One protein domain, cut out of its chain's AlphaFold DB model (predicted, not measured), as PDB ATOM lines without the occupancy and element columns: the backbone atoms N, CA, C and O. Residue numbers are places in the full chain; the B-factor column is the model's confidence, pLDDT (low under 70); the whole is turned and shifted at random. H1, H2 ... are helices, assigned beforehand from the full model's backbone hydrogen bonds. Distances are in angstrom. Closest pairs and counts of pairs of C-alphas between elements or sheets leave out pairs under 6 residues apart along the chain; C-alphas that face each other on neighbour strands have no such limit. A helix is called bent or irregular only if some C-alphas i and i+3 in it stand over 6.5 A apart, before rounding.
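What this domain is: This is residues 14 to 53 of the 54 residues of the protein "4Fe-4S ferredoxin-type domain-containing protein" of Dissulfuribacter thermophilus (UniProt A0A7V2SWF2). A small head, made mostly of loops round the one-turn helix H1, has a single long helix, H2, sticking out from it as an arm. Beginning at residue 14, the backbone runs through a stretch with no named element into H1, then loops round and folds back past H1 before leading out to H2; residues 37 to 53 stand free and make much of the length. The printed part has 40 residues with two named helices, H1 then H2, and no named strand; the class is all helix, though under half of the residues, 18 of the 40, are in named elements. It is only just extended, close to loose, with a radius of gyration of the C-alphas of 13.7 A, and spans 42 by 23 by 13 A, only just flat.

How they stand to each other: Look first at H1, residues 21 to 24, and then at H2, residues 38 to 51: they are apart, with no C-alpha of the one within 8 A of the other. In H2 every O i to N i+4 pair is within hydrogen-bond range. H1 is too short for such a pair, and its one O i to N i+3 pair is not within range.

Where its parts are: Find C-alpha 21 at (17.955, 19.626, -4.527); from there H1 runs 5.3 A to C-alpha 24. Then find C-alpha 38 at (3.002, 22.894, -7.336), where H2 begins; it runs 19.9 A to C-alpha 51 at (-9.259, 7.556, -10.563). Neither helix is bent.

The domain as a whole: The two C-alphas farthest apart are those of Gly 14 and Gly 53, 44.0 A. The printed part has no cut. The link from H1 to H2, 13 residues, is long. The mean pLDDT of the printed part is 87.6, and in the B-factor column you will find residues 35 to 38 under 70.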
ATOM      1  N   GLY A  14      23.822  29.339 -15.586       94.25
ATOM      2  CA  GLY A  14      24.488  28.621 -16.683       94.25
ATOM      3  C   GLY A  14      24.954  27.206 -16.312       94.25
ATOM      4  O   GLY A  14      25.125  26.362 -17.187       94.25
ATOM      5  N   LEU A  15      25.134  26.931 -15.016       93.75
ATOM      6  CA  LEU A  15      25.505  25.604 -14.504       93.75
ATOM      7  C   LEU A  15      24.317  24.840 -13.909       93.75
ATOM      8  O   LEU A  15      24.399  23.626 -13.725       93.75
ATOM      9  N   CYS A  16      23.224  25.535 -13.598       94.00
ATOM     10  CA  CYS A  16      22.032  24.939 -13.015       94.00
ATOM     11  C   CYS A  16      21.392  23.937 -13.987       94.00
ATOM     12  O   CYS A  16      21.133  24.260 -15.144       94.00
ATOM     13  N   LYS A  17      21.122  22.720 -13.505       93.44
ATOM     14  CA  LYS A  17      20.444  21.660 -14.273       93.44
ATOM     15  C   LYS A  17      18.969  21.490 -13.922       93.44
ATOM     16  O   LYS A  17      18.311  20.666 -14.534       93.44
ATOM     17  N   GLY A  18      18.470  22.240 -12.941       91.38
ATOM     18  CA  GLY A  18      17.080  22.130 -12.506       91.38
ATOM     19  C   GLY A  18      16.757  20.836 -11.751       91.38
ATOM     20  O   GLY A  18      15.686  20.293 -11.930       91.38
ATOM     21  N   CYS A  19      17.663  20.312 -10.916       93.62
ATOM     22  CA  CYS A  19      17.414  19.071 -10.164       93.62
ATOM     23  C   CYS A  19      16.634  19.250  -8.844       93.62
ATOM     24  O   CYS A  19      16.470  18.282  -8.109       93.62
ATOM     25  N   GLY A  20      16.255  20.474  -8.468       90.75
ATOM     26  CA  GLY A  20      15.447  20.747  -7.267       90.75
ATOM     27  C   GLY A  20      16.135  20.577  -5.900       90.75
ATOM     28  O   GLY A  20      15.631  21.086  -4.902       90.75
ATOM     29  N   ALA A  21      17.316  19.954  -5.812       93.50
ATOM     30  CA  ALA A  21      17.955  19.626  -4.527       93.50
ATOM     31  C   ALA A  21      18.189  20.838  -3.597       93.50
ATOM     32  O   ALA A  21      18.037  20.735  -2.381       93.50
ATOM     33  N   CYS A  22      18.546  22.000  -4.154       93.50
ATOM     34  CA  CYS A  22      18.745  23.214  -3.361       93.50
ATOM     35  C   CYS A  22      17.433  23.813  -2.834       93.50
ATOM     36  O   CYS A  22      17.448  24.393  -1.754       93.50
ATOM     37  N   VAL A  23      16.328  23.655  -3.569       93.06
ATOM     38  CA  VAL A  23      14.991  24.116  -3.167       93.06
ATOM     39  C   VAL A  23      14.475  23.227  -2.041       93.06
ATOM     40  O   VAL A  23      14.191  23.727  -0.958       93.06
ATOM     41  N   ALA A  24      14.502  21.904  -2.232       91.06
ATOM     42  CA  ALA A  24      14.068  20.936  -1.222       91.06
ATOM     43  C   ALA A  24      14.863  21.031   0.098       91.06
ATOM     44  O   ALA A  24      14.322  20.800   1.176       91.06
ATOM     45  N   GLY A  25      16.152  21.380   0.028       93.69
ATOM     46  CA  GLY A  25      17.000  21.551   1.211       93.69
ATOM     47  C   GLY A  25      16.899  22.925   1.887       93.69
ATOM     48  O   GLY A  25      17.460  23.112   2.973       93.69
ATOM     49  N   CYS A  26      16.241  23.911   1.270       94.12
ATOM     50  CA  CYS A  26      16.234  25.278   1.781       94.12
ATOM     51  C   CYS A  26      15.245  25.438   2.941       94.12
ATOM     52  O   CYS A  26      14.052  25.637   2.758       94.12
ATOM     53  N   ARG A  27      15.767  25.444   4.168       94.31
ATOM     54  CA  ARG A  27      14.966  25.592   5.400       94.31
ATOM     55  C   ARG A  27      14.247  26.938   5.518       94.31
ATOM     56  O   ARG A  27      13.298  27.057   6.280       94.31
ATOM     57  N   SER A  28      14.773  27.956   4.846       94.81
ATOM     58  CA  SER A  28      14.250  29.323   4.859       94.81
ATOM     59  C   SER A  28      13.358  29.627   3.661       94.81
ATOM     60  O   SER A  28      12.937  30.771   3.533       94.81
ATOM     61  N   ASP A  29      13.161  28.655   2.764       90.25
ATOM     62  CA  ASP A  29      12.365  28.809   1.544       90.25
ATOM     63  C   ASP A  29      12.774  30.035   0.695       90.25
ATOM     64  O   ASP A  29      11.970  30.786   0.157       90.25
ATOM     65  N   ALA A  30      14.085  30.296   0.627       93.38
ATOM     66  CA  ALA A  30      14.636  31.510   0.018       93.38
ATOM     67  C   ALA A  30      14.849  31.395  -1.505       93.38
ATOM     68  O   ALA A  30      15.349  32.330  -2.132       93.38
ATOM     69  N   ILE A  31      14.548  30.237  -2.093       92.25
ATOM     70  CA  ILE A  31      14.785  29.930  -3.502       92.25
ATOM     71  C   ILE A  31      13.678  29.028  -4.039       92.25
ATOM     72  O   ILE A  31      13.256  28.093  -3.372       92.25
ATOM     73  N   THR A  32      13.278  29.269  -5.283       88.81
ATOM     74  CA  THR A  32      12.263  28.484  -5.994       88.81
ATOM     75  C   THR A  32      12.835  27.998  -7.321       88.81
ATOM     76  O   THR A  32      13.650  28.695  -7.940       88.81
ATOM     77  N   LEU A  33      12.417  26.814  -7.775       88.06
ATOM     78  CA  LEU A  33      12.750  26.340  -9.112       88.06
ATOM     79  C   LEU A  33      11.719  26.873 -10.123       88.06
ATOM     80  O   LEU A  33      10.518  26.726  -9.897       88.06
ATOM     81  N   PRO A  34      12.144  27.504 -11.232       76.06
ATOM     82  CA  PRO A  34      11.214  27.916 -12.277       76.06
ATOM     83  C   PRO A  34      10.511  26.698 -12.881       76.06
ATOM     84  O   PRO A  34      11.170  25.701 -13.160       76.06
ATOM     85  N   ASN A  35       9.208  26.818 -13.146       69.00
ATOM     86  CA  ASN A  35       8.359  25.791 -13.770       69.00
ATOM     87  C   ASN A  35       8.054  24.562 -12.900       69.00
ATOM     88  O   ASN A  35       7.427  23.631 -13.380       69.00
ATOM     89  N   GLU A  36       8.412  24.574 -11.617       61.22
ATOM     90  CA  GLU A  36       7.869  23.627 -10.636       61.22
ATOM     91  C   GLU A  36       6.676  24.273  -9.938       61.22
ATOM     92  O   GLU A  36       6.665  24.521  -8.732       61.22
ATOM     93  N   GLY A  37       5.669  24.644 -10.729       61.19
ATOM     94  CA  GLY A  37       4.412  25.079 -10.155       61.19
ATOM     95  C   GLY A  37       3.801  23.879  -9.451       61.19
ATOM     96  O   GLY A  37       3.367  22.950 -10.127       61.19
ATOM     97  N   ASN A  38       3.714  23.914  -8.116       67.44
ATOM     98  CA  ASN A  38       3.002  22.894  -7.336       67.44
ATOM     99  C   ASN A  38       1.645  22.540  -7.963       67.44
ATOM    100  O   ASN A  38       1.214  21.408  -7.862       67.44
ATOM    101  N   GLN A  39       1.013  23.482  -8.665       79.06
ATOM    102  CA  GLN A  39      -0.212  23.296  -9.438       79.06
ATOM    103  C   GLN A  39      -0.187  22.077 -10.377       79.06
ATOM    104  O   GLN A  39      -1.129  21.297 -10.354       79.06
ATOM    105  N   GLU A  40       0.867  21.869 -11.173       78.88
ATOM    106  CA  GLU A  40       0.924  20.744 -12.128       78.88
ATOM    107  C   GLU A  40       1.113  19.403 -11.405       78.88
ATOM    108  O   GLU A  40       0.482  18.405 -11.750       78.88
ATOM    109  N   ILE A  41       1.933  19.394 -10.351       82.94
ATOM    110  CA  ILE A  41       2.160  18.213  -9.509       82.94
ATOM    111  C   ILE A  41       0.886  17.858  -8.734       82.94
ATOM    112  O   ILE A  41       0.498  16.694  -8.677       82.94
ATOM    113  N   MET A  42       0.209  18.857  -8.167       87.38
ATOM    114  CA  MET A  42      -1.045  18.682  -7.438       87.38
ATOM    115  C   MET A  42      -2.168  18.235  -8.370       87.38
ATOM    116  O   MET A  42      -2.895  17.322  -8.007       87.38
ATOM    117  N   ALA A  43      -2.249  18.769  -9.592       88.75
ATOM    118  CA  ALA A  43      -3.201  18.297 -10.596       88.75
ATOM    119  C   ALA A  43      -2.973  16.818 -10.954       88.75
ATOM    120  O   ALA A  43      -3.933  16.063 -11.100       88.75
ATOM    121  N   ALA A  44      -1.713  16.376 -11.049       87.44
ATOM    122  CA  ALA A  44      -1.396  14.964 -11.254       87.44
ATOM    123  C   ALA A  44      -1.807  14.094 -10.049       87.44
ATOM    124  O   ALA A  44      -2.372  13.018 -10.238       87.44
ATOM    125  N   ILE A  45      -1.565  14.561  -8.818       92.44
ATOM    126  CA  ILE A  45      -1.976  13.865  -7.587       92.44
ATOM    127  C   ILE A  45      -3.504  13.760  -7.503       92.44
ATOM    128  O   ILE A  45      -4.028  12.675  -7.259       92.44
ATOM    129  N   GLU A  46      -4.215  14.863  -7.734       93.62
ATOM    130  CA  GLU A  46      -5.681  14.925  -7.746       93.62
ATOM    131  C   GLU A  46      -6.275  14.014  -8.823       93.62
ATOM    132  O   GLU A  46      -7.224  13.287  -8.543       93.62
ATOM    133  N   GLY A  47      -5.690  13.989 -10.025       93.50
ATOM    134  CA  GLY A  47      -6.110  13.081 -11.092       93.50
ATOM    135  C   GLY A  47      -6.012  11.610 -10.683       93.50
ATOM    136  O   GLY A  47      -6.966  10.855 -10.858       93.50
ATOM    137  N   VAL A  48      -4.895  11.213 -10.065       93.44
ATOM    138  CA  VAL A  48      -4.707   9.837  -9.572       93.44
ATOM    139  C   VAL A  48      -5.665   9.512  -8.419       93.44
ATOM    140  O   VAL A  48      -6.225   8.419  -8.380       93.44
ATOM    141  N   LEU A  49      -5.887  10.442  -7.486       92.88
ATOM    142  CA  LEU A  49      -6.851  10.265  -6.390       92.88
ATOM    143  C   LEU A  49      -8.280  10.077  -6.915       92.88
ATOM    144  O   LEU A  49      -8.987   9.179  -6.455       92.88
ATOM    145  N   PHE A  50      -8.667  10.870  -7.915       91.69
ATOM    146  CA  PHE A  50      -9.973  10.783  -8.560       91.69
ATOM    147  C   PHE A  50     -10.192   9.425  -9.243       91.69
ATOM    148  O   PHE A  50     -11.253   8.823  -9.084       91.69
ATOM    149  N   GLU A  51      -9.188   8.894  -9.951       87.06
ATOM    150  CA  GLU A  51      -9.259   7.556 -10.563       87.06
ATOM    151  C   GLU A  51      -9.369   6.425  -9.527       87.06
ATOM    152  O   GLU A  51     -10.010   5.405  -9.787       87.06
ATOM    153  N   LEU A  52      -8.769   6.603  -8.346       88.00
ATOM    154  CA  LEU A  52      -8.803   5.627  -7.253       88.00
ATOM    155  C   LEU A  52     -10.051   5.744  -6.359       88.00
ATOM    156  O   LEU A  52     -10.227   4.916  -5.463       88.00
ATOM    157  N   GLY A  53     -10.931   6.720  -6.611       78.75
ATOM    158  CA  GLY A  53     -12.181   6.909  -5.871       78.75
ATOM    159  C   GLY A  53     -11.997   7.412  -4.434       78.75
ATOM    160  O   GLY A  53     -12.826   7.087  -3.581       78.75
TER     161      GLY A  53